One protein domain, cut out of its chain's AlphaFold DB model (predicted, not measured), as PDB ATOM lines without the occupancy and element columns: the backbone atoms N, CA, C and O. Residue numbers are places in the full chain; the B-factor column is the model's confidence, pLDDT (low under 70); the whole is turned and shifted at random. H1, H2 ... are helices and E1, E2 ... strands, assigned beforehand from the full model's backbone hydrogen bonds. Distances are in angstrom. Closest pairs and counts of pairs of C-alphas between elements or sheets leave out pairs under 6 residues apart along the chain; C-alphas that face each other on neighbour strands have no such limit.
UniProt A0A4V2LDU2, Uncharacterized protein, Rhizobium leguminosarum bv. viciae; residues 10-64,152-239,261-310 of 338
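AT A GLANCE: This is residues 10 to 64, 152 to 239 and 261 to 310 of the 338 residues of an uncharacterized protein of Rhizobium leguminosarum bv. viciae (UniProt A0A4V2LDU2). A long, strongly twisted ribbon of two antiparallel strands, E1 and E4, runs through the middle, with E2 and E3 added beside E4 toward its two ends. Helix H5 covers part of the ribbon, with H3 and H4 crossing it; H1, H2 and H6 form a second small group near the E3 end, and the loops of residues 227 to 239 and 261 to 280 extend the length beyond it. The printed part has 193 residues, with six named helices and four named strands in the order E1 H1 H2 H3 H4 H5 E2 E3 H6 E4; the class is mixed, helices and strands, though named elements hold only 80 residues. The whole is loose and elongated, with a radius of gyration of the C-alphas of 20.1 A and spans of 61 by 39 by 25 A.

IN THESE COORDINATES: E4, residues 288 to 297, is 29.6 A long and runs from C-alpha 288 at (116.086, 197.105, 110.949) to C-alpha 297 at (126.613, 196.241, 138.560). E1, residues 33 to 40, is 23.5 A long and begins with C-alpha 33 at (121.383, 194.574, 135.253). E2 is residues 212 to 215 and E3 residues 222 to 226. H5, residues 195 to 207, is 17.9 A long; H3, residues 155 to 165, 15.4 A; H2, residues 53 to 62, 14.1 A. H1 is residues 44 to 49, H4 residues 179 to 186 and H6 residues 281 to 285.

HOW THE PARTS SIT: The sheet is branched: E1 lies on one side of E4, E2 and E3 on the other side, each antiparallel to it. Within hydrogen-bond range are N 35 and O 294 at 2.8 A for E1, N 295 and O 214 at 2.8 A for E2, and N 291 and O 222 at 2.8 A for E3. H5 is on the sheet at a height of 7.5 A, over E4 and along the strands, at 23 degrees to E4 on the local plane; it is only just not over E2, on which 2 of its C-alphas fall. H3 only grazes the sheet with residues 158 to 165. H3 touches H5 at a steep tilt of 49 degrees, the same way; the closest C-alphas, of Ala 165 and Gly 200, are 4.9 A apart. H4 touches H5, with residues 196 to 201 of H5 alone, about perpendicular at 83 degrees; the closest C-alphas, of Asp 179 and Gly 201, are 4.7 A apart. H2 touches H6, the closest C-alphas, of Trp 57 and Gly 282, being 4.6 A apart. H1 touches H2 at a steep tilt of 63 degrees, opposite ways, closest at the C-alphas of Ala 47 and Arg 56, 5.6 A. H1 and H5 are apart. Every O i to N i+4 pair is within hydrogen-bond range in H2, H3, H4, H5 and H6, and 1 of 2 in H1.

THE WHOLE: The two farthest C-alphas, of Lys 172 and Asp 263, are 64.8 A apart. Residues 65 to 151 and 240 to 260 are not printed; the gaps are 11.8 A and 11.0 A between the C-alphas of 64 and 152 and of 239 and 261. The link from H3 to H4 is long. The mean pLDDT of the printed part is 96.3, and no printed residue is under 70.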
ATOM      1  N   THR A  10     148.873 212.116 126.030       79.06
ATOM      2  CA  THR A  10     148.433 212.720 124.752       79.06
ATOM      3  C   THR A  10     147.142 213.523 124.886       79.06
ATOM      4  O   THR A  10     146.970 214.526 124.189       79.06
ATOM      5  N   TYR A  11     146.238 213.096 125.766       84.88
ATOM      6  CA  TYR A  11     144.923 213.704 125.934       84.88
ATOM      7  C   TYR A  11     144.592 213.891 127.413       84.88
ATOM      8  O   TYR A  11     144.675 212.940 128.191       84.88
ATOM      9  N   ASP A  12     144.153 215.095 127.763       85.31
ATOM     10  CA  ASP A  12     143.532 215.379 129.051       85.31
ATOM     11  C   ASP A  12     142.095 214.843 129.045       85.31
ATOM     12  O   ASP A  12     141.418 214.843 128.011       85.31
ATOM     13  N   PHE A  13     141.613 214.394 130.207       86.50
ATOM     14  CA  PHE A  13     140.220 213.971 130.419       86.50
ATOM     15  C   PHE A  13     139.725 212.823 129.506       86.50
ATOM     16  O   PHE A  13     138.516 212.676 129.297       86.50
ATOM     17  N   ASP A  14     140.630 212.003 128.965       85.50
ATOM     18  CA  ASP A  14     140.312 210.795 128.178       85.50
ATOM     19  C   ASP A  14     140.336 209.515 129.031       85.50
ATOM     20  O   ASP A  14     139.441 208.674 128.953       85.50
ATOM     21  N   ALA A  15     141.357 209.399 129.880       83.31
ATOM     22  CA  ALA A  15     141.640 208.249 130.730       83.31
ATOM     23  C   ALA A  15     141.995 208.713 132.161       83.31
ATOM     24  O   ALA A  15     142.408 209.862 132.332       83.31
ATOM     25  N   PRO A  16     141.888 207.846 133.187       87.31
ATOM     26  CA  PRO A  16     141.445 206.447 133.141       87.31
ATOM     27  C   PRO A  16     139.939 206.286 132.860       87.31
ATOM     28  O   PRO A  16     139.179 207.252 132.884       87.31
ATOM     29  N   ARG A  17     139.508 205.046 132.596       91.62
ATOM     30  CA  ARG A  17     138.094 204.640 132.473       91.62
ATOM     31  C   ARG A  17     137.736 203.706 133.634       91.62
ATOM     32  O   ARG A  17     137.575 202.507 133.422       91.62
ATOM     33  N   PRO A  18     137.720 204.210 134.880       91.25
ATOM     34  CA  PRO A  18     137.757 203.360 136.069       91.25
ATOM     35  C   PRO A  18     136.460 202.566 136.284       91.25
ATOM     36  O   PRO A  18     136.476 201.516 136.916       91.25
ATOM     37  N   ARG A  19     135.346 203.025 135.697       94.88
ATOM     38  CA  ARG A  19     134.053 202.332 135.744       94.88
ATOM     39  C   ARG A  19     133.994 201.113 134.822       94.88
ATOM     40  O   ARG A  19     133.203 200.219 135.106       94.88
ATOM     41  N   PHE A  20     134.772 201.087 133.736       96.75
ATOM     42  CA  PHE A  20     134.648 200.071 132.694       96.75
ATOM     43  C   PHE A  20     135.470 198.821 133.018       96.75
ATOM     44  O   PHE A  20     136.678 198.913 133.247       96.75
ATOM     45  N   PHE A  21     134.840 197.647 133.016       95.31
ATOM     46  CA  PHE A  21     135.495 196.380 133.354       95.31
ATOM     47  C   PHE A  21     135.326 195.321 132.258       95.31
ATOM     48  O   PHE A  21     134.551 195.482 131.323       95.31
ATOM     49  N   ASN A  22     136.089 194.230 132.363       93.12
ATOM     50  CA  ASN A  22     136.013 193.100 131.440       93.12
ATOM     51  C   ASN A  22     135.285 191.925 132.109       93.12
ATOM     52  O   ASN A  22     135.835 191.300 133.017       93.12
ATOM     53  N   VAL A  23     134.094 191.588 131.614       91.50
ATOM     54  CA  VAL A  23     133.259 190.467 132.090       91.50
ATOM     55  C   VAL A  23     133.918 189.088 131.996       91.50
ATOM     56  O   VAL A  23     133.546 188.187 132.738       91.50
ATOM     57  N   ALA A  24     134.937 188.906 131.151       88.12
ATOM     58  CA  ALA A  24     135.713 187.663 131.105       88.12
ATOM     59  C   ALA A  24     136.718 187.532 132.268       88.12
ATOM     60  O   ALA A  24     137.286 186.462 132.473       88.12
ATOM     61  N   LYS A  25     136.983 188.621 133.003       92.25
ATOM     62  CA  LYS A  25     137.928 188.663 134.135       92.25
ATOM     63  C   LYS A  25     137.258 188.988 135.464       92.25
ATOM     64  O   LYS A  25     137.790 188.622 136.507       92.25
ATOM     65  N   THR A  26     136.120 189.668 135.423       93.25
ATOM     66  CA  THR A  26     135.358 190.068 136.600       93.25
ATOM     67  C   THR A  26     133.954 189.477 136.491       93.25
ATOM     68  O   THR A  26     133.208 189.895 135.603       93.25
ATOM     69  N   PRO A  27     133.584 188.520 137.361       93.44
ATOM     70  CA  PRO A  27     132.228 187.989 137.410       93.44
ATOM     71  C   PRO A  27     131.203 189.094 137.666       93.44
ATOM     72  O   PRO A  27     131.486 190.060 138.377       93.44
ATOM     73  N   LEU A  28     130.004 188.927 137.110       96.00
ATOM     74  CA  LEU A  28     128.889 189.822 137.395       96.00
ATOM     75  C   LEU A  28     128.454 189.674 138.857       96.00
ATOM     76  O   LEU A  28     128.316 188.557 139.360       96.00
ATOM     77  N   ALA A  29     128.242 190.801 139.534       95.94
ATOM     78  CA  ALA A  29     127.650 190.807 140.866       95.94
ATOM     79  C   ALA A  29     126.153 190.452 140.801       95.94
ATOM     80  O   ALA A  29     125.522 190.532 139.749       95.94
ATOM     81  N   ALA A  30     125.570 190.073 141.942       95.81
ATOM     82  CA  ALA A  30     124.165 189.665 142.021       95.81
ATOM     83  C   ALA A  30     123.172 190.786 141.654       95.81
ATOM     84  O   ALA A  30     122.032 190.497 141.307       95.81
ATOM     85  N   ASP A  31     123.598 192.050 141.737       96.44
ATOM     86  CA  ASP A  31     122.812 193.224 141.353       96.44
ATOM     87  C   ASP A  31     123.023 193.641 139.888       96.44
ATOM     88  O   ASP A  31     122.587 194.723 139.496       96.44
ATOM     89  N   ALA A  32     123.711 192.820 139.086       97.62
ATOM     90  CA  ALA A  32     123.954 193.131 137.691       97.62
ATOM     91  C   ALA A  32     122.639 193.232 136.909       97.62
ATOM     92  O   ALA A  32     121.798 192.333 136.941       97.62
ATOM     93  N   VAL A  33     122.495 194.324 136.167       97.50
ATOM     94  CA  VAL A  33     121.383 194.574 135.253       97.50
ATOM     95  C   VAL A  33     121.906 194.778 133.843       97.50
ATOM     96  O   VAL A  33     122.966 195.374 133.635       97.50
ATOM     97  N   GLU A  34     121.131 194.312 132.873       97.31
ATOM     98  CA  GLU A  34     121.394 194.523 131.455       97.31
ATOM     99  C   GLU A  34     120.425 195.555 130.877       97.31
ATOM    100  O   GLU A  34     119.272 195.668 131.303       97.31
ATOM    101  N   LYS A  35     120.894 196.319 129.891       97.69
ATOM    102  CA  LYS A  35     120.074 197.267 129.143       97.69
ATOM    103  C   LYS A  35     120.417 197.209 127.665       97.69
ATOM    104  O   LYS A  35     121.520 197.585 127.269       97.69
ATOM    105  N   ASP A  36     119.434 196.820 126.865       98.31
ATOM    106  CA  ASP A  36     119.497 196.978 125.418       98.31
ATOM    107  C   ASP A  36     119.448 198.467 125.056       98.31
ATOM    108  O   ASP A  36     118.620 199.239 125.553       98.31
ATOM    109  N   ILE A  37     120.381 198.868 124.201       98.50
ATOM    110  CA  ILE A  37     120.503 200.208 123.646       98.50
ATOM    111  C   ILE A  37     120.385 200.046 122.138       98.50
ATOM    112  O   ILE A  37     121.257 199.434 121.523       98.50
ATOM    113  N   SER A  38     119.295 200.557 121.565       98.31
ATOM    114  CA  SER A  38     118.900 200.257 120.186       98.31
ATOM    115  C   SER A  38     118.844 201.501 119.306       98.31
ATOM    116  O   SER A  38     118.477 202.578 119.774       98.31
ATOM    117  N   TRP A  39     119.164 201.337 118.024       98.31
ATOM    118  CA  TRP A  39     119.131 202.387 116.999       98.31
ATOM    119  C   TRP A  39     118.771 201.800 115.623       98.31
ATOM    120  O   TRP A  39     118.686 200.582 115.458       98.31
ATOM    121  N   THR A  40     118.535 202.661 114.633       98.12
ATOM    122  CA  THR A  40     118.194 202.260 113.256       98.12
ATOM    123  C   THR A  40     119.439 201.878 112.454       98.12
ATOM    124  O   THR A  40     120.458 202.553 112.539       98.12
ATOM    125  N   ALA A  41     119.346 200.825 111.641       98.50
ATOM    126  CA  ALA A  41     120.465 200.303 110.855       98.50
ATOM    127  C   ALA A  41     120.844 201.138 109.618       98.50
ATOM    128  O   ALA A  41     121.934 200.949 109.078       98.50
ATOM    129  N   PHE A  42     119.956 202.001 109.115       98.69
ATOM    130  CA  PHE A  42     120.261 202.825 107.945       98.69
ATOM    131  C   PHE A  42     121.303 203.914 108.282       98.69
ATOM    132  O   PHE A  42     121.123 204.627 109.271       98.69
ATOM    133  N   PRO A  43     122.345 204.107 107.451       98.31
ATOM    134  CA  PRO A  43     123.386 205.119 107.646       98.31
ATOM    135  C   PRO A  43     122.866 206.554 107.750       98.31
ATOM    136  O   PRO A  43     122.427 207.144 106.755       98.31
ATOM    137  N   ARG A  44     122.977 207.170 108.936       97.94
ATOM    138  CA  ARG A  44     122.534 208.562 109.124       97.94
ATOM    139  C   ARG A  44     123.311 209.534 108.245       97.94
ATOM    140  O   ARG A  44     122.710 210.444 107.688       97.94
ATOM    141  N   LEU A  45     124.623 209.329 108.105       97.69
ATOM    142  CA  LEU A  45     125.479 210.192 107.286       97.69
ATOM    143  C   LEU A  45     125.019 210.226 105.823       97.69
ATOM    144  O   LEU A  45     125.014 211.280 105.204       97.69
ATOM    145  N   VAL A  46     124.540 209.097 105.295       98.06
ATOM    146  CA  VAL A  46     123.953 209.056 103.948       98.06
ATOM    147  C   VAL A  46     122.593 209.757 103.915       98.06
ATOM    148  O   VAL A  46     122.264 210.409 102.929       98.06
ATOM    149  N   ALA A  47     121.790 209.629 104.974       97.62
ATOM    150  CA  ALA A  47     120.468 210.248 105.039       97.62
ATOM    151  C   ALA A  47     120.522 211.784 105.078       97.62
ATOM    152  O   ALA A  47     119.689 212.421 104.443       97.62
ATOM    153  N   ILE A  48     121.473 212.375 105.810       96.81
ATOM    154  CA  ILE A  48     121.577 213.839 105.948       96.81
ATOM    155  C   ILE A  48     122.105 214.535 104.689       96.81
ATOM    156  O   ILE A  48     121.793 215.704 104.477       96.81
ATOM    157  N   ASP A  49     122.868 213.820 103.859       95.81
ATOM    158  CA  ASP A  49     123.471 214.360 102.636       95.81
ATOM    159  C   ASP A  49     122.564 214.198 101.400       95.81
ATOM    160  O   ASP A  49     122.856 214.756 100.342       95.81
ATOM    161  N   ALA A  50     121.465 213.446 101.511       97.44
ATOM    162  CA  ALA A  50     120.558 213.158 100.403       97.44
ATOM    163  C   ALA A  50     119.316 214.061 100.405       97.44
ATOM    164  O   ALA A  50     118.731 214.350 101.449       97.44
ATOM    165  N   ALA A  51     118.838 214.430  99.216       97.19
ATOM    166  CA  ALA A  51     117.614 215.213  99.061       97.19
ATOM    167  C   ALA A  51     116.343 214.349  99.096       97.19
ATOM    168  O   ALA A  51     115.252 214.852  99.375       97.19
ATOM    169  N   THR A  52     116.456 213.055  98.778       98.12
ATOM    170  CA  THR A  52     115.317 212.127  98.710       98.12
ATOM    171  C   THR A  52     115.651 210.752  99.278       98.12
ATOM    172  O   THR A  52     116.809 210.333  99.302       98.12
ATOM    173  N   ASP A  53     114.613 210.004  99.659       97.94
ATOM    174  CA  ASP A  53     114.755 208.610 100.089       97.94
ATOM    175  C   ASP A  53     115.406 207.721  99.015       97.94
ATOM    176  O   ASP A  53     116.292 206.920  99.305       97.94
ATOM    177  N   GLU A  54     115.006 207.882  97.751       97.88
ATOM    178  CA  GLU A  54     115.564 207.088  96.654       97.88
ATOM    179  C   GLU A  54     117.061 207.347  96.459       97.88
ATOM    180  O   GLU A  54     117.830 206.407  96.248       97.88
ATOM    181  N   GLU A  55     117.489 208.603  96.595       98.44
ATOM    182  CA  GLU A  55     118.899 208.977  96.529       98.44
ATOM    183  C   GLU A  55     119.715 208.335  97.656       98.44
ATOM    184  O   GLU A  55     120.711 207.667  97.369       98.44
ATOM    185  N   ARG A  56     119.284 208.454  98.921       98.44
ATOM    186  CA  ARG A  56     120.022 207.840 100.042       98.44
ATOM    187  C   ARG A  56     120.072 206.319  99.930       98.44
ATOM    188  O   ARG A  56     121.120 205.729 100.182       98.44
ATOM    189  N   TRP A  57     118.984 205.669  99.514       98.62
ATOM    190  CA  TRP A  57     118.963 204.216  99.338       98.62
ATOM    191  C   TRP A  57     119.906 203.766  98.230       98.62
ATOM    192  O   TRP A  57     120.655 202.807  98.415       98.62
ATOM    193  N   LYS A  58     119.912 204.478  97.101       98.31
ATOM    194  CA  LYS A  58     120.829 204.202  95.995       98.31
ATOM    195  C   LYS A  58     122.286 204.391  96.413       98.31
ATOM    196  O   LYS A  58     123.119 203.556  96.063       98.31
ATOM    197  N   THR A  59     122.591 205.445  97.167       98.44
ATOM    198  CA  THR A  59     123.939 205.695  97.696       98.44
ATOM    199  C   THR A  59     124.376 204.580  98.645       98.44
ATOM    200  O   THR A  59     125.458 204.020  98.464       98.44
ATOM    201  N   ALA A  60     123.521 204.188  99.593       98.31
ATOM    202  CA  ALA A  60     123.823 203.134 100.561       98.31
ATOM    203  C   ALA A  60     123.971 201.735  99.921       98.31
ATOM    204  O   ALA A  60     124.801 200.934 100.351       98.31
ATOM    205  N   ASP A  61     123.226 201.443  98.851       98.44
ATOM    206  CA  ASP A  61     123.397 200.225  98.042       98.44
ATOM    207  C   ASP A  61     124.630 200.288  97.113       98.44
ATOM    208  O   ASP A  61     125.045 199.264  96.563       98.44
ATOM    209  N   GLY A  62     125.218 201.469  96.908       97.50
ATOM    210  CA  GLY A  62     126.331 201.686  95.983       97.50
ATOM    211  C   GLY A  62     127.697 201.266  96.527       97.50
ATOM    212  O   GLY A  62     128.565 200.867  95.752       97.50
ATOM    213  N   SER A  63     127.904 201.324  97.846       97.12
ATOM    214  CA  SER A  63     129.166 200.924  98.474       97.12
ATOM    215  C   SER A  63     128.977 200.456  99.914       97.12
ATOM    216  O   SER A  63     128.228 201.044 100.685       97.12
ATOM    217  N   ARG A  64     129.748 199.440 100.307       96.69
ATOM    218  CA  ARG A  64     129.859 198.989 101.701       96.69
ATOM    219  C   ARG A  64     130.539 200.022 102.608       96.69
ATOM    220  O   ARG A  64     130.369 199.974 103.817       96.69
ATOM    221  N   ASN A 152     134.705 201.866 110.981       92.44
ATOM    222  CA  ASN A 152     134.020 202.324 112.188       92.44
ATOM    223  C   ASN A 152     133.088 201.247 112.770       92.44
ATOM    224  O   ASN A 152     132.616 201.413 113.888       92.44
ATOM    225  N   ASN A 153     132.843 200.145 112.051       94.69
ATOM    226  CA  ASN A 153     131.945 199.060 112.456       94.69
ATOM    227  C   ASN A 153     132.690 197.886 113.131       94.69
ATOM    228  O   ASN A 153     132.317 196.722 112.992       94.69
ATOM    229  N   THR A 154     133.801 198.159 113.816       95.94
ATOM    230  CA  THR A 154     134.643 197.117 114.431       95.94
ATOM    231  C   THR A 154     134.226 196.833 115.873       95.94
ATOM    232  O   THR A 154     133.729 197.728 116.560       95.94
ATOM    233  N   LEU A 155     134.485 195.617 116.371       94.12
ATOM    234  CA  LEU A 155     134.273 195.297 117.790       94.12
ATOM    235  C   LEU A 155     135.142 196.196 118.685       94.12
ATOM    236  O   LEU A 155     134.727 196.619 119.761       94.12
ATOM    237  N   GLY A 156     136.353 196.522 118.222       94.00
ATOM    238  CA  GLY A 156     137.216 197.492 118.889       94.00
ATOM    239  C   GLY A 156     136.571 198.876 119.030       94.00
ATOM    240  O   GLY A 156     136.612 199.448 120.117       94.00
ATOM    241  N   ALA A 157     135.955 199.399 117.966       93.69
ATOM    242  CA  ALA A 157     135.273 200.695 117.996       93.69
ATOM    243  C   ALA A 157     134.090 200.704 118.977       93.69
ATOM    244  O   ALA A 157     133.969 201.640 119.764       93.69
ATOM    245  N   GLU A 158     133.277 199.643 118.995       94.38
ATOM    246  CA  GLU A 158     132.168 199.480 119.945       94.38
ATOM    247  C   GLU A 158     132.654 199.518 121.404       94.38
ATOM    248  O   GLU A 158     132.132 200.275 122.227       94.38
ATOM    249  N   ILE A 159     133.688 198.730 121.724       95.50
ATOM    250  CA  ILE A 159     134.264 198.673 123.074       95.50
ATOM    251  C   ILE A 159     134.822 200.038 123.475       95.50
ATOM    252  O   ILE A 159     134.578 200.497 124.592       95.50
ATOM    253  N   GLU A 160     135.565 200.697 122.585       94.56
ATOM    254  CA  GLU A 160     136.121 202.026 122.841       94.56
ATOM    255  C   GLU A 160     135.025 203.065 123.089       94.56
ATOM    256  O   GLU A 160     135.166 203.898 123.988       94.56
ATOM    257  N   LEU A 161     133.918 202.979 122.354       95.38
ATOM    258  CA  LEU A 161     132.786 203.878 122.496       95.38
ATOM    259  C   LEU A 161     132.074 203.689 123.839       95.38
ATOM    260  O   LEU A 161     131.901 204.656 124.582       95.38
ATOM    261  N   ALA A 162     131.723 202.450 124.198       96.94
ATOM    262  CA  ALA A 162     131.089 202.147 125.480       96.94
ATOM    263  C   ALA A 162     132.007 202.501 126.661       96.94
ATOM    264  O   ALA A 162     131.593 203.137 127.633       96.94
ATOM    265  N   ALA A 163     133.290 202.157 126.563       96.19
ATOM    266  CA  ALA A 163     134.264 202.472 127.593       96.19
ATOM    267  C   ALA A 163     134.477 203.989 127.726       96.19
ATOM    268  O   ALA A 163     134.524 204.502 128.846       96.19
ATOM    269  N   GLY A 164     134.572 204.726 126.617       95.19
ATOM    270  CA  GLY A 164     134.674 206.186 126.618       95.19
ATOM    271  C   GLY A 164     133.440 206.861 127.219       95.19
ATOM    272  O   GLY A 164     133.573 207.781 128.030       95.19
ATOM    273  N   ALA A 165     132.252 206.357 126.886       96.44
ATOM    274  CA  ALA A 165     130.978 206.832 127.410       96.44
ATOM    275  C   ALA A 165     130.739 206.466 128.883       96.44
ATOM    276  O   ALA A 165     129.948 207.130 129.551       96.44
ATOM    277  N   SER A 166     131.437 205.462 129.426       96.62
ATOM    278  CA  SER A 166     131.348 205.111 130.852       96.62
ATOM    279  C   SER A 166     131.863 206.220 131.778       96.62
ATOM    280  O   SER A 166     131.492 206.268 132.949       96.62
ATOM    281  N   ASN A 167     132.680 207.147 131.270       94.88
ATOM    282  CA  ASN A 167     133.104 208.318 132.023       94.88
ATOM    283  C   ASN A 167     131.983 209.368 132.041       94.88
ATOM    284  O   ASN A 167     131.701 210.024 131.037       94.88
ATOM    285  N   THR A 168     131.365 209.571 133.204       95.69
ATOM    286  CA  THR A 168     130.477 210.716 133.435       95.69
ATOM    287  C   THR A 168     131.291 212.009 133.428       95.69
ATOM    288  O   THR A 168     132.456 212.023 133.831       95.69
ATOM    289  N   ARG A 169     130.712 213.104 132.924       95.88
ATOM    290  CA  ARG A 169     131.422 214.378 132.730       95.88
ATOM    291  C   ARG A 169     130.619 215.527 133.308       95.88
ATOM    292  O   ARG A 169     129.423 215.614 133.055       95.88
ATOM    293  N   ALA A 170     131.284 216.401 134.053       96.50
ATOM    294  CA  ALA A 170     130.699 217.601 134.629       96.50
ATOM    295  C   ALA A 170     131.569 218.843 134.349       96.50
ATOM    296  O   ALA A 170     132.137 219.421 135.282       96.50
ATOM    297  N   PRO A 171     131.736 219.252 133.073       94.44
ATOM    298  CA  PRO A 171     132.450 220.477 132.752       94.44
ATOM    299  C   PRO A 171     131.797 221.657 133.473       94.44
ATOM    300  O   PRO A 171     130.580 221.831 133.436       94.44
ATOM    301  N   LYS A 172     132.615 222.461 134.162       92.75
ATOM    302  CA  LYS A 172     132.144 223.590 134.990       92.75
ATOM    303  C   LYS A 172     131.158 223.174 136.099       92.75
ATOM    304  O   LYS A 172     130.337 223.979 136.522       92.75
ATOM    305  N   GLY A 173     131.223 221.922 136.557       94.56
ATOM    306  CA  GLY A 173     130.361 221.389 137.616       94.56
ATOM    307  C   GLY A 173     128.956 220.977 137.162       94.56
ATOM    308  O   GLY A 173     128.170 220.537 137.995       94.56
ATOM    309  N   VAL A 174     128.632 221.073 135.867       95.81
ATOM    310  CA  VAL A 174     127.316 220.688 135.332       95.81
ATOM    311  C   VAL A 174     127.407 219.322 134.675       95.81
ATOM    312  O   VAL A 174     128.076 219.169 133.656       95.81
ATOM    313  N   LEU A 175     126.726 218.330 135.252       97.00
ATOM    314  CA  LEU A 175     126.683 216.972 134.715       97.00
ATOM    315  C   LEU A 175     126.061 216.960 133.311       97.00
ATOM    316  O   LEU A 175     124.923 217.390 133.128       97.00
ATOM    317  N   LEU A 176     126.788 216.416 132.337       97.62
ATOM    318  CA  LEU A 176     126.269 216.203 130.992       97.62
ATOM    319  C   LEU A 176     125.352 214.981 130.966       97.62
ATOM    320  O   LEU A 176     125.733 213.888 131.389       97.62
ATOM    321  N   THR A 177     124.146 215.172 130.441       96.75
ATOM    322  CA  THR A 177     123.137 214.113 130.291       96.75
ATOM    323  C   THR A 177     122.607 213.984 128.869       96.75
ATOM    324  O   THR A 177     122.072 212.929 128.539       96.75
ATOM    325  N   ASN A 178     122.772 215.018 128.039       97.56
ATOM    326  CA  ASN A 178     122.412 215.008 126.628       97.56
ATOM    327  C   ASN A 178     123.451 214.230 125.803       97.56
ATOM    328  O   ASN A 178     124.653 214.471 125.925       97.56
ATOM    329  N   ASP A 179     122.979 213.335 124.939       97.56
ATOM    330  CA  ASP A 179     123.816 212.435 124.138       97.56
ATOM    331  C   ASP A 179     124.796 213.180 123.216       97.56
ATOM    332  O   ASP A 179     125.958 212.788 123.098       97.56
ATOM    333  N   GLN A 180     124.354 214.287 122.604       97.81
ATOM    334  CA  GLN A 180     125.170 215.109 121.705       97.81
ATOM    335  C   GLN A 180     126.257 215.875 122.465       97.81
ATOM    336  O   GLN A 180     127.405 215.938 122.022       97.81
ATOM    337  N   ASP A 181     125.933 216.416 123.636       97.50
ATOM    338  CA  ASP A 181     126.928 217.083 124.477       97.50
ATOM    339  C   ASP A 181     127.951 216.081 125.021       97.50
ATOM    340  O   ASP A 181     129.153 216.357 125.029       97.50
ATOM    341  N   LEU A 182     127.494 214.891 125.422       97.31
ATOM    342  CA  LEU A 182     128.348 213.808 125.905       97.31
ATOM    343  C   LEU A 182     129.349 213.352 124.843       97.31
ATOM    344  O   LEU A 182     130.546 213.305 125.136       97.31
ATOM    345  N   ILE A 183     128.901 213.062 123.618       97.50
ATOM    346  CA  ILE A 183     129.795 212.586 122.555       97.50
ATOM    347  C   ILE A 183     130.773 213.665 122.098       97.50
ATOM    348  O   ILE A 183     131.951 213.370 121.901       97.50
ATOM    349  N   ARG A 184     130.340 214.929 122.012       97.19
ATOM    350  CA  ARG A 184     131.226 216.053 121.663       97.19
ATOM    351  C   ARG A 184     132.261 216.312 122.752       97.19
ATOM    352  O   ARG A 184     133.427 216.540 122.451       97.19
ATOM    353  N   CYS A 185     131.854 216.233 124.017       96.75
ATOM    354  CA  CYS A 185     132.746 216.436 125.153       96.75
ATOM    355  C   CYS A 185     133.694 215.247 125.370       96.75
ATOM    356  O   CYS A 185     134.844 215.430 125.761       96.75
ATOM    357  N   GLY A 186     133.230 214.020 125.137       95.50
ATOM    358  CA  GLY A 186     134.014 212.803 125.313       95.50
ATOM    359  C   GLY A 186     134.885 212.425 124.120       95.50
ATOM    360  O   GLY A 186     135.882 211.734 124.319       95.50
ATOM    361  N   ALA A 187     134.525 212.877 122.913       95.31
ATOM    362  CA  ALA A 187     135.168 212.544 121.642       95.31
ATOM    363  C   ALA A 187     135.486 211.039 121.516       95.31
ATOM    364  O   ALA A 187     136.612 210.642 121.202       95.31
ATOM    365  N   TYR A 188     134.481 210.211 121.827       93.38
ATOM    366  CA  TYR A 188     134.547 208.745 121.796       93.38
ATOM    367  C   TYR A 188     133.927 208.126 120.530       93.38
ATOM    368  O   TYR A 188     133.961 206.912 120.378       93.38
ATOM    369  N   GLY A 189     133.355 208.939 119.638       94.69
ATOM    370  CA  GLY A 189     132.676 208.490 118.420       94.69
ATOM    371  C   GLY A 189     132.331 209.654 117.489       94.69
ATOM    372  O   GLY A 189     132.830 210.769 117.667       94.69
ATOM    373  N   GLN A 190     131.467 209.402 116.510       96.31
ATOM    374  CA  GLN A 190     131.017 210.351 115.496       96.31
ATOM    375  C   GLN A 190     129.590 210.843 115.817       96.31
ATOM    376  O   GLN A 190     128.644 210.069 115.880       96.31
ATOM    377  N   ALA A 191     129.423 212.148 116.041       96.94
ATOM    378  CA  ALA A 191     128.181 212.717 116.580       96.94
ATOM    379  C   ALA A 191     126.963 212.673 115.636       96.94
ATOM    380  O   ALA A 191     125.830 212.778 116.102       96.94
ATOM    381  N   GLU A 192     127.187 212.534 114.330       97.19
ATOM    382  CA  GLU A 192     126.142 212.541 113.300       97.19
ATOM    383  C   GLU A 192     125.731 211.130 112.839       97.19
ATOM    384  O   GLU A 192     124.925 211.010 111.918       97.19
ATOM    385  N   ARG A 193     126.228 210.070 113.483       97.12
ATOM    386  CA  ARG A 193     125.716 208.700 113.380       97.12
ATOM    387  C   ARG A 193     124.512 208.536 114.306       97.12
ATOM    388  O   ARG A 193     124.324 209.302 115.250       97.12
ATOM    389  N   HIS A 194     123.678 207.542 114.040       97.38
ATOM    390  CA  HIS A 194     122.656 207.065 114.962       97.38
ATOM    391  C   HIS A 194     123.292 206.308 116.131       97.38
ATOM    392  O   HIS A 194     123.050 206.660 117.283       97.38
ATOM    393  N   SER A 195     124.123 205.304 115.842       97.50
ATOM    394  CA  SER A 195     124.730 204.422 116.849       97.50
ATOM    395  C   SER A 195     125.495 205.180 117.929       97.50
ATOM    396  O   SER A 195     125.186 205.059 119.111       97.50
ATOM    397  N   ASP A 196     126.490 205.967 117.537       98.06
ATOM    398  CA  ASP A 196     127.484 206.509 118.460       98.06
ATOM    399  C   ASP A 196     126.911 207.394 119.590       98.06
ATOM    400  O   ASP A 196     127.224 207.135 120.762       98.06
ATOM    401  N   PRO A 197     126.075 208.421 119.321       98.06
ATOM    402  CA  PRO A 197     125.443 209.189 120.390       98.06
ATOM    403  C   PRO A 197     124.455 208.341 121.202       98.06
ATOM    404  O   PRO A 197     124.447 208.462 122.425       98.06
ATOM    405  N   THR A 198     123.682 207.447 120.572       98.25
ATOM    406  CA  THR A 198     122.690 206.609 121.268       98.25
ATOM    407  C   THR A 198     123.341 205.602 122.215       98.25
ATOM    408  O   THR A 198     122.937 205.496 123.376       98.25
ATOM    409  N   ILE A 199     124.387 204.903 121.770       98.25
ATOM    410  CA  ILE A 199     125.192 204.029 122.627       98.25
ATOM    411  C   ILE A 199     125.806 204.856 123.754       98.25
ATOM    412  O   ILE A 199     125.707 204.476 124.920       98.25
ATOM    413  N   GLY A 200     126.417 205.995 123.420       97.88
ATOM    414  CA  GLY A 200     127.059 206.855 124.401       97.88
ATOM    415  C   GLY A 200     126.099 207.308 125.503       97.88
ATOM    416  O   GLY A 200     126.392 207.150 126.686       97.88
ATOM    417  N   GLY A 201     124.917 207.790 125.125       98.12
ATOM    418  CA  GLY A 201     123.846 208.172 126.040       98.12
ATOM    419  C   GLY A 201     123.346 207.016 126.900       98.12
ATOM    420  O   GLY A 201     123.240 207.147 128.124       98.12
ATOM    421  N   GLY A 202     123.089 205.861 126.282       98.25
ATOM    422  CA  GLY A 202     122.594 204.663 126.959       98.25
ATOM    423  C   GLY A 202     123.587 204.084 127.970       98.25
ATOM    424  O   GLY A 202     123.207 203.775 129.100       98.25
ATOM    425  N   VAL A 203     124.868 203.998 127.605       98.44
ATOM    426  CA  VAL A 203     125.937 203.546 128.505       98.44
ATOM    427  C   VAL A 203     126.184 204.575 129.609       98.44
ATOM    428  O   VAL A 203     126.316 204.213 130.778       98.44
ATOM    429  N   ASN A 204     126.195 205.871 129.281       97.94
ATOM    430  CA  ASN A 204     126.393 206.916 130.282       97.94
ATOM    431  C   ASN A 204     125.216 207.002 131.263       97.94
ATOM    432  O   ASN A 204     125.424 207.262 132.443       97.94
ATOM    433  N   LEU A 205     123.988 206.724 130.818       97.81
ATOM    434  CA  LEU A 205     122.825 206.605 131.697       97.81
ATOM    435  C   LEU A 205     123.044 205.545 132.781       97.81
ATOM    436  O   LEU A 205     122.741 205.813 133.940       97.81
ATOM    437  N   LEU A 206     123.607 204.387 132.422       97.94
ATOM    438  CA  LEU A 206     124.014 203.378 133.399       97.94
ATOM    439  C   LEU A 206     125.148 203.900 134.294       97.94
ATOM    440  O   LEU A 206     125.092 203.759 135.507       97.94
ATOM    441  N   ALA A 207     126.163 204.560 133.729       97.31
ATOM    442  CA  ALA A 207     127.279 205.098 134.511       97.31
ATOM    443  C   ALA A 207     126.838 206.136 135.564       97.31
ATOM    444  O   ALA A 207     127.418 206.208 136.651       97.31
ATOM    445  N   ARG A 208     125.793 206.922 135.271       96.69
ATOM    446  CA  ARG A 208     125.229 207.942 136.172       96.69
ATOM    447  C   ARG A 208     124.496 207.368 137.386       96.69
ATOM    448  O   ARG A 208     124.235 208.129 138.311       96.69
ATOM    449  N   THR A 209     124.220 206.063 137.441       96.44
ATOM    450  CA  THR A 209     123.691 205.397 138.652       96.44
ATOM    451  C   THR A 209     124.788 205.032 139.661       96.44
ATOM    452  O   THR A 209     124.555 204.299 140.619       96.44
ATOM    453  N   ASP A 210     126.002 205.540 139.440       96.50
ATOM    454  CA  ASP A 210     127.215 205.191 140.167       96.50
ATOM    455  C   ASP A 210     127.526 203.684 140.155       96.50
ATOM    456  O   ASP A 210     127.829 203.074 141.180       96.50
ATOM    457  N   ALA A 211     127.465 203.084 138.965       97.50
ATOM    458  CA  ALA A 211     127.721 201.664 138.732       97.50
ATOM    459  C   ALA A 211     129.093 201.387 138.082       97.50
ATOM    460  O   ALA A 211     129.752 202.280 137.528       97.50
ATOM    461  N   ASN A 212     129.536 200.130 138.160       97.81
ATOM    462  CA  ASN A 212     130.559 199.568 137.278       97.81
ATOM    463  C   ASN A 212     129.896 199.102 135.984       97.81
ATOM    464  O   ASN A 212     128.846 198.466 136.020       97.81
ATOM    465  N   ILE A 213     130.522 199.412 134.853       98.19
ATOM    466  CA  ILE A 213     129.935 199.292 133.523       98.19
ATOM    467  C   ILE A 213     130.711 198.289 132.676       98.19
ATOM    468  O   ILE A 213     131.940 198.272 132.684       98.19
ATOM    469  N   SER A 214     129.998 197.478 131.908       97.94
ATOM    470  CA  SER A 214     130.568 196.642 130.851       97.94
ATOM    471  C   SER A 214     129.565 196.514 129.702       97.94
ATOM    472  O   SER A 214     128.483 197.098 129.727       97.94
ATOM    473  N   LEU A 215     129.935 195.749 128.687       97.31
ATOM    474  CA  LEU A 215     129.033 195.186 127.692       97.31
ATOM    475  C   LEU A 215     128.685 193.742 128.080       97.31
ATOM    476  O   LEU A 215     129.490 193.066 128.736       97.31
ATOM    477  N   ALA A 216     127.491 193.289 127.700       95.69
ATOM    478  CA  ALA A 216     127.041 191.923 127.944       95.69
ATOM    479  C   ALA A 216     127.899 190.927 127.154       95.69
ATOM    480  O   ALA A 216     128.435 191.252 126.101       95.69
ATOM    481  N   ASN A 217     128.025 189.699 127.655       91.81
ATOM    482  CA  ASN A 217     128.813 188.640 127.019       91.81
ATOM    483  C   ASN A 217     127.909 187.700 126.191       91.81
ATOM    484  O   ASN A 217     126.845 187.322 126.685       91.81
ATOM    485  N   PRO A 218     128.256 187.278 124.959       93.19
ATOM    486  CA  PRO A 218     129.321 187.807 124.105       93.19
ATOM    487  C   PRO A 218     129.141 189.295 123.821       93.19
ATOM    488  O   PRO A 218     128.001 189.745 123.693       93.19
ATOM    489  N   VAL A 219     130.271 190.008 123.762       94.56
ATOM    490  CA  VAL A 219     130.330 191.416 123.354       94.56
ATOM    491  C   VAL A 219     130.084 191.484 121.854       94.56
ATOM    492  O   VAL A 219     130.663 190.698 121.098       94.56
ATOM    493  N   GLY A 220     129.233 192.411 121.436       95.06
ATOM    494  CA  GLY A 220     128.934 192.641 120.038       95.06
ATOM    495  C   GLY A 220     127.632 193.400 119.838       95.06
ATOM    496  O   GLY A 220     126.822 193.574 120.754       95.06
ATOM    497  N   ILE A 221     127.420 193.763 118.580       97.38
ATOM    498  CA  ILE A 221     126.188 194.360 118.084       97.38
ATOM    499  C   ILE A 221     125.346 193.288 117.407       97.38
ATOM    500  O   ILE A 221     125.854 192.435 116.674       97.38
ATOM    501  N   TYR A 222     124.045 193.343 117.661       98.56
ATOM    502  CA  TYR A 222     123.082 192.338 117.233       98.56
ATOM    503  C   TYR A 222     121.893 192.986 116.538       98.56
ATOM    504  O   TYR A 222     121.504 194.113 116.851       98.56
ATOM    505  N   PHE A 223     121.266 192.245 115.627       98.69
ATOM    506  CA  PHE A 223     119.942 192.607 115.138       98.69
ATOM    507  C   PHE A 223     118.937 192.499 116.289       98.69
ATOM    508  O   PHE A 223     118.760 191.428 116.867       98.69
ATOM    509  N   ALA A 224     118.268 193.603 116.613       97.88
ATOM    510  CA  ALA A 224     117.140 193.626 117.541       97.88
ATOM    511  C   ALA A 224     115.825 193.224 116.852       97.88
ATOM    512  O   ALA A 224     114.892 192.786 117.518       97.88
ATOM    513  N   GLY A 225     115.750 193.354 115.524       96.50
ATOM    514  CA  GLY A 225     114.621 192.881 114.731       96.50
ATOM    515  C   GLY A 225     114.406 193.673 113.445       96.50
ATOM    516  O   GLY A 225     115.138 194.617 113.147       96.50
ATOM    517  N   LEU A 226     113.374 193.274 112.701       98.38
ATOM    518  CA  LEU A 226     112.855 193.967 111.524       98.38
ATOM    519  C   LEU A 226     111.397 194.359 111.786       98.38
ATOM    520  O   LEU A 226     110.575 193.496 112.096       98.38
ATOM    521  N   ASN A 227     111.062 195.637 111.623       98.56
ATOM    522  CA  ASN A 227     109.684 196.110 111.709       98.56
ATOM    523  C   ASN A 227     109.025 196.131 110.321       98.56
ATOM    524  O   ASN A 227     109.289 197.015 109.514       98.56
ATOM    525  N   THR A 228     108.114 195.195 110.054       98.62
ATOM    526  CA  THR A 228     107.398 195.125 108.768       98.62
ATOM    527  C   THR A 228     106.025 195.806 108.789       98.62
ATOM    528  O   THR A 228     105.152 195.468 107.987       98.62
ATOM    529  N   ALA A 229     105.774 196.732 109.719       98.12
ATOM    530  CA  ALA A 229     104.539 197.512 109.724       98.12
ATOM    531  C   ALA A 229     104.409 198.332 108.428       98.12
ATOM    532  O   ALA A 229     105.344 199.016 108.017       98.12
ATOM    533  N   GLY A 230     103.242 198.255 107.779       97.38
ATOM    534  CA  GLY A 230     102.992 198.906 106.486       97.38
ATOM    535  C   GLY A 230     103.563 198.157 105.275       97.38
ATOM    536  O   GLY A 230     103.528 198.688 104.164       97.38
ATOM    537  N   TRP A 231     104.090 196.943 105.464       98.69
ATOM    538  CA  TRP A 231     104.589 196.114 104.373       98.69
ATOM    539  C   TRP A 231     103.500 195.166 103.873       98.69
ATOM    540  O   TRP A 231     102.727 194.630 104.669       98.69
ATOM    541  N   ALA A 232     103.467 194.909 102.569       98.75
ATOM    542  CA  ALA A 232     102.525 193.973 101.964       98.75
ATOM    543  C   ALA A 232     103.203 193.114 100.897       98.75
ATOM    544  O   ALA A 232     104.011 193.612 100.112       98.75
ATOM    545  N   SER A 233     102.854 191.829 100.866       98.62
ATOM    546  CA  SER A 233     103.241 190.894  99.811       98.62
ATOM    547  C   SER A 233     102.063 190.636  98.855       98.62
ATOM    548  O   SER A 233     100.908 190.802  99.265       98.62
ATOM    549  N   PRO A 234     102.316 190.214  97.603       98.44
ATOM    550  CA  PRO A 234     101.262 189.973  96.614       98.44
ATOM    551  C   PRO A 234     100.207 188.939  97.027       98.44
ATOM    552  O   PRO A 234      99.047 189.069  96.648       98.44
ATOM    553  N   ASP A 235     100.592 187.924  97.803       97.88
ATOM    554  CA  ASP A 235      99.699 186.840  98.238       97.88
ATOM    555  C   ASP A 235      99.127 187.047  99.653       97.88
ATOM    556  O   ASP A 235      98.495 186.147 100.204       97.88
ATOM    557  N   GLY A 236      99.362 188.213 100.265       97.75
ATOM    558  CA  GLY A 236      98.907 188.527 101.621       97.75
ATOM    559  C   GLY A 236      99.724 187.874 102.744       97.75
ATOM    560  O   GLY A 236      99.400 188.057 103.919       97.75
ATOM    561  N   THR A 237     100.800 187.148 102.432       98.12
ATOM    562  CA  THR A 237     101.717 186.598 103.442       98.12
ATOM    563  C   THR A 237     102.403 187.704 104.227       98.12
ATOM    564  O   THR A 237     102.888 188.681 103.654       98.12
ATOM    565  N   GLN A 238     102.504 187.532 105.544       98.12
ATOM    566  CA  GLN A 238     103.183 188.491 106.410       98.12
ATOM    567  C   GLN A 238     104.669 188.617 106.029       98.12
ATOM    568  O   GLN A 238     105.402 187.633 106.164       98.12
ATOM    569  N   PRO A 239     105.151 189.807 105.613       98.50
ATOM    570  CA  PRO A 239     106.536 189.973 105.169       98.50
ATOM    571  C   PRO A 239     107.589 189.649 106.237       98.50
ATOM    572  O   PRO A 239     108.704 189.268 105.890       98.50
ATOM    573  N   PRO A 261     110.268 182.797  99.729       96.88
ATOM    574  CA  PRO A 261     110.334 181.391  99.339       96.88
ATOM    575  C   PRO A 261     109.992 181.173  97.856       96.88
ATOM    576  O   PRO A 261     109.037 181.748  97.339       96.88
ATOM    577  N   ALA A 262     110.768 180.330  97.169       94.25
ATOM    578  CA  ALA A 262     110.670 180.156  95.717       94.25
ATOM    579  C   ALA A 262     109.301 179.632  95.235       94.25
ATOM    580  O   ALA A 262     108.897 179.908  94.107       94.25
ATOM    581  N   ASP A 263     108.572 178.908  96.084       95.44
ATOM    582  CA  ASP A 263     107.237 178.363  95.812       95.44
ATOM    583  C   ASP A 263     106.126 179.428  95.775       95.44
ATOM    584  O   ASP A 263     105.015 179.143  95.333       95.44
ATOM    585  N   ARG A 264     106.420 180.667  96.184       96.12
ATOM    586  CA  ARG A 264     105.461 181.782  96.206       96.12
ATOM    587  C   ARG A 264     105.245 182.442  94.845       96.12
ATOM    588  O   ARG A 264     104.260 183.151  94.665       96.12
ATOM    589  N   GLY A 265     106.152 182.237  93.889       96.44
ATOM    590  CA  GLY A 265     106.025 182.778  92.530       96.44
ATOM    591  C   GLY A 265     106.256 184.291  92.390       96.44
ATOM    592  O   GLY A 265     105.988 184.840  91.324       96.44
ATOM    593  N   TYR A 266     106.768 184.964  93.425       98.25
ATOM    594  CA  TYR A 266     107.169 186.376  93.399       98.25
ATOM    595  C   TYR A 266     108.482 186.595  94.168       98.25
ATOM    596  O   TYR A 266     108.991 185.690  94.829       98.25
ATOM    597  N   LEU A 267     109.065 187.786  94.047       98.62
ATOM    598  CA  LEU A 267     110.380 188.143  94.576       98.62
ATOM    599  C   LEU A 267     110.287 189.210  95.672       98.62
ATOM    600  O   LEU A 267     109.238 189.808  95.908       98.62
ATOM    601  N   VAL A 268     111.423 189.521  96.305       98.75
ATOM    602  CA  VAL A 268     111.525 190.641  97.259       98.75
ATOM    603  C   VAL A 268     111.078 191.953  96.613       98.75
ATOM    604  O   VAL A 268     110.410 192.745  97.267       98.75
ATOM    605  N   SER A 269     111.376 192.166  95.328       98.69
ATOM    606  CA  SER A 269     110.923 193.366  94.612       98.69
ATOM    607  C   SER A 269     109.411 193.502  94.444       98.69
ATOM    608  O   SER A 269     108.947 194.608  94.181       98.69
ATOM    609  N   ASP A 270     108.653 192.421  94.612       98.69
ATOM    610  CA  ASP A 270     107.189 192.449  94.540       98.69
ATOM    611  C   ASP A 270     106.555 192.738  95.915       98.69
ATOM    612  O   ASP A 270     105.363 193.028  96.011       98.69
ATOM    613  N   VAL A 271     107.350 192.710  96.992       98.81
ATOM    614  CA  VAL A 271     106.944 193.199  98.315       98.81
ATOM    615  C   VAL A 271     106.961 194.726  98.305       98.81
ATOM    616  O   VAL A 271     107.865 195.362  97.756       98.81
ATOM    617  N   THR A 272     105.956 195.328  98.935       98.88
ATOM    618  CA  THR A 272     105.828 196.781  99.062       98.88
ATOM    619  C   THR A 272     106.023 197.236 100.501       98.88
ATOM    620  O   THR A 272     105.671 196.521 101.435       98.88
ATOM    621  N   ILE A 273     106.549 198.449 100.665       98.50
ATOM    622  CA  ILE A 273     106.628 199.195 101.921       98.50
ATOM    623  C   ILE A 273     105.818 200.473 101.713       98.50
ATOM    624  O   ILE A 273     106.148 201.279 100.842       98.50
ATOM    625  N   ASN A 274     104.732 200.653 102.471       97.31
ATOM    626  CA  ASN A 274     103.809 201.784 102.324       97.31
ATOM    627  C   ASN A 274     103.334 201.973 100.867       97.31
ATOM    628  O   ASN A 274     103.316 203.084 100.336       97.31
ATOM    629  N   GLY A 275     103.017 200.862 100.193       97.56
ATOM    630  CA  GLY A 275     102.556 200.836  98.801       97.56
ATOM    631  C   GLY A 275     103.644 201.028  97.736       97.56
ATOM    632  O   GLY A 275     103.337 200.966  96.548       97.56
ATOM    633  N   LYS A 276     104.914 201.233  98.116       98.12
ATOM    634  CA  LYS A 276     106.040 201.349  97.174       98.12
ATOM    635  C   LYS A 276     106.823 200.032  97.095       98.12
ATOM    636  O   LYS A 276     107.223 199.531  98.143       98.12
ATOM    637  N   PRO A 277     107.091 199.483  95.897       98.50
ATOM    638  CA  PRO A 277     107.904 198.273  95.746       98.50
ATOM    639  C   PRO A 277     109.322 198.411  96.316       98.50
ATOM    640  O   PRO A 277     109.925 199.491  96.257       98.50
ATOM    641  N   ILE A 278     109.881 197.305  96.811       98.81
ATOM    642  CA  ILE A 278     111.282 197.243  97.239       98.81
ATOM    643  C   ILE A 278     112.200 197.222  96.006       98.81
ATOM    644  O   ILE A 278     112.209 196.302  95.185       98.81
ATOM    645  N   LYS A 279     113.026 198.255  95.891       98.56
ATOM    646  CA  LYS A 279     114.014 198.465  94.828       98.56
ATOM    647  C   LYS A 279     115.453 198.482  95.338       98.56
ATOM    648  O   LYS A 279     116.352 198.311  94.516       98.56
ATOM    649  N   PHE A 280     115.675 198.642  96.642       98.75
ATOM    650  CA  PHE A 280     116.987 198.763  97.287       98.75
ATOM    651  C   PHE A 280     117.050 197.978  98.603       98.75
ATOM    652  O   PHE A 280     116.037 197.821  99.284       98.75
ATOM    653  N   GLY A 281     118.246 197.539  98.998       98.62
ATOM    654  CA  GLY A 281     118.495 196.986 100.334       98.62
ATOM    655  C   GLY A 281     118.385 198.056 101.423       98.62
ATOM    656  O   GLY A 281     117.815 197.797 102.484       98.62
ATOM    657  N   GLY A 282     118.807 199.285 101.107       98.50
ATOM    658  CA  GLY A 282     118.638 200.464 101.958       98.50
ATOM    659  C   GLY A 282     117.199 200.672 102.456       98.50
ATOM    660  O   GLY A 282     117.000 200.970 103.633       98.50
ATOM    661  N   GLN A 283     116.196 200.410 101.606       98.56
ATOM    662  CA  GLN A 283     114.770 200.508 101.968       98.56
ATOM    663  C   GLN A 283     114.377 199.571 103.108       98.56
ATOM    664  O   GLN A 283     113.533 199.917 103.924       98.56
ATOM    665  N   ILE A 284     114.972 198.378 103.156       98.81
ATOM    666  CA  ILE A 284     114.730 197.402 104.220       98.81
ATOM    667  C   ILE A 284     115.466 197.835 105.493       98.81
ATOM    668  O   ILE A 284     114.904 197.748 106.582       98.81
ATOM    669  N   SER A 285     116.702 198.334 105.370       98.75
ATOM    670  CA  SER A 285     117.520 198.714 106.531       98.75
ATOM    671  C   SER A 285     116.968 199.882 107.353       98.75
ATOM    672  O   SER A 285     117.255 199.951 108.544       98.75
ATOM    673  N   ASP A 286     116.103 200.726 106.785       98.50
ATOM    674  CA  ASP A 286     115.355 201.738 107.554       98.50
ATOM    675  C   ASP A 286     114.506 201.142 108.680       98.50
ATOM    676  O   ASP A 286     114.199 201.813 109.663       98.50
ATOM    677  N   PHE A 287     114.122 199.875 108.534       98.75
ATOM    678  CA  PHE A 287     113.230 199.172 109.445       98.75
ATOM    679  C   PHE A 287     113.951 198.117 110.284       98.75
ATOM    680  O   PHE A 287     113.310 197.418 111.074       98.75
ATOM    681  N   ILE A 288     115.268 197.982 110.118       98.81
ATOM    682  CA  ILE A 288     116.086 197.105 110.949       98.81
ATOM    683  C   ILE A 288     116.527 197.895 112.177       98.81
ATOM    684  O   ILE A 288     117.136 198.961 112.073       98.81
ATOM    685  N   SER A 289     116.242 197.345 113.352       98.56
ATOM    686  CA  SER A 289     116.796 197.838 114.607       98.56
ATOM    687  C   SER A 289     118.058 197.057 114.948       98.56
ATOM    688  O   SER A 289     118.049 195.826 114.978       98.56
ATOM    689  N   MET A 290     119.131 197.783 115.232       98.75
ATOM    690  CA  MET A 290     120.366 197.260 115.807       98.75
ATOM    691  C   MET A 290     120.345 197.461 117.314       98.75
ATOM    692  O   MET A 290     119.633 198.336 117.811       98.75
ATOM    693  N   LYS A 291     121.135 196.675 118.041       98.38
ATOM    694  CA  LYS A 291     121.364 196.888 119.466       98.38
ATOM    695  C   LYS A 291     122.759 196.483 119.902       98.38
ATOM    696  O   LYS A 291     123.358 195.576 119.328       98.38
ATOM    697  N   LEU A 292     123.187 197.072 121.008       97.62
ATOM    698  CA  LEU A 292     124.118 196.439 121.935       97.62
ATOM    699  C   LEU A 292     123.513 196.410 123.331       97.62
ATOM    700  O   LEU A 292     122.562 197.138 123.621       97.62
ATOM    701  N   THR A 293     124.084 195.589 124.203       98.25
ATOM    702  CA  THR A 293     123.580 195.408 125.564       98.25
ATOM    703  C   THR A 293     124.627 195.884 126.564       98.25
ATOM    704  O   THR A 293     125.697 195.286 126.704       98.25
ATOM    705  N   GLY A 294     124.329 196.982 127.258       98.06
ATOM    706  CA  GLY A 294     125.137 197.471 128.373       98.06
ATOM    707  C   GLY A 294     124.853 196.680 129.650       98.06
ATOM    708  O   GLY A 294     123.732 196.231 129.866       98.06
ATOM    709  N   VAL A 295     125.858 196.547 130.509       98.31
ATOM    710  CA  VAL A 295     125.767 195.913 131.830       98.31
ATOM    711  C   VAL A 295     126.143 196.932 132.893       98.31
ATOM    712  O   VAL A 295     127.153 197.623 132.753       98.31
ATOM    713  N   ALA A 296     125.365 196.990 133.968       98.31
ATOM    714  CA  ALA A 296     125.676 197.762 135.162       98.31
ATOM    715  C   ALA A 296     125.604 196.868 136.396       98.31
ATOM    716  O   ALA A 296     124.635 196.139 136.561       98.31
ATOM    717  N   MET A 297     126.602 196.939 137.270       98.00
ATOM    718  CA  MET A 297     126.613 196.241 138.560       98.00
ATOM    719  C   MET A 297     127.204 197.139 139.646       98.00
ATOM    720  O   MET A 297     127.818 198.163 139.327       98.00
ATOM    721  N   ASN A 298     127.061 196.755 140.915       96.94
ATOM    722  CA  ASN A 298     127.468 197.571 142.063       96.94
ATOM    723  C   ASN A 298     126.841 198.975 142.016       96.94
ATOM    724  O   ASN A 298     127.534 199.989 142.138       96.94
ATOM    725  N   ILE A 299     125.528 199.038 141.789       96.25
ATOM    726  CA  ILE A 299     124.803 200.307 141.630       96.25
ATOM    727  C   ILE A 299     124.898 201.117 142.933       96.25
ATOM    728  O   ILE A 299     124.664 200.590 144.023       96.25
ATOM    729  N   GLY A 300     125.258 202.401 142.824       96.44
ATOM    730  CA  GLY A 300     125.479 203.289 143.969       96.44
ATOM    731  C   GLY A 300     126.807 203.081 144.709       96.44
ATOM    732  O   GLY A 300     126.957 203.601 145.815       96.44
ATOM    733  N   LYS A 301     127.728 202.265 144.177       95.81
ATOM    734  CA  LYS A 301     128.933 201.808 144.900       95.81
ATOM    735  C   LYS A 301     130.236 201.946 144.113       95.81
ATOM    736  O   LYS A 301     131.294 201.608 144.638       95.81
ATOM    737  N   SER A 302     130.187 202.407 142.866       91.94
ATOM    738  CA  SER A 302     131.376 202.522 142.012       91.94
ATOM    739  C   SER A 302     132.289 203.683 142.430       91.94
ATOM    740  O   SER A 302     133.497 203.615 142.220       91.94
ATOM    741  N   ALA A 303     131.744 204.716 143.089       93.12
ATOM    742  CA  ALA A 303     132.492 205.784 143.759       93.12
ATOM    743  C   ALA A 303     133.498 206.540 142.862       93.12
ATOM    744  O   ALA A 303     134.561 206.979 143.312       93.12
ATOM    745  N   HIS A 304     133.166 206.730 141.582       93.06
ATOM    746  CA  HIS A 304     134.012 207.453 140.625       93.06
ATOM    747  C   HIS A 304     133.403 208.818 140.247       93.06
ATOM    748  O   HIS A 304     132.485 208.867 139.430       93.06
ATOM    749  N   PRO A 305     133.867 209.957 140.789       92.12
ATOM    750  CA  PRO A 305     133.244 211.251 140.504       92.12
ATOM    751  C   PRO A 305     133.286 211.597 138.999       92.12
ATOM    752  O   PRO A 305     134.191 211.138 138.294       92.12
ATOM    753  N   PRO A 306     132.342 212.417 138.494       94.50
ATOM    754  CA  PRO A 306     132.383 212.880 137.113       94.50
ATOM    755  C   PRO A 306     133.693 213.595 136.780       94.50
ATOM    756  O   PRO A 306     134.218 214.379 137.571       94.50
ATOM    757  N   ILE A 307     134.196 213.371 135.570       94.31
ATOM    758  CA  ILE A 307     135.370 214.064 135.049       94.31
ATOM    759  C   ILE A 307     135.026 215.541 134.837       94.31
ATOM    760  O   ILE A 307     134.050 215.873 134.165       94.31
ATOM    761  N   ALA A 308     135.852 216.440 135.372       93.56
ATOM    762  CA  ALA A 308     135.588 217.881 135.392       93.56
ATOM    763  C   ALA A 308     135.712 218.591 134.027       93.56
ATOM    764  O   ALA A 308     135.535 219.806 133.950       93.56
ATOM    765  N   GLY A 309     136.039 217.871 132.950       93.50
ATOM    766  CA  GLY A 309     136.354 218.457 131.652       93.50
ATOM    767  C   GLY A 309     136.007 217.568 130.461       93.50
ATOM    768  O   GLY A 309     135.710 216.375 130.587       93.50
ATOM    769  N   CYS A 310     136.056 218.189 129.286       95.19
ATOM    770  CA  CYS A 310     135.961 217.512 127.999       95.19
ATOM    771  C   CYS A 310     137.337 217.040 127.546       95.19
ATOM    772  O   CYS A 310     138.344 217.666 127.870       95.19
TER     773      CYS A 310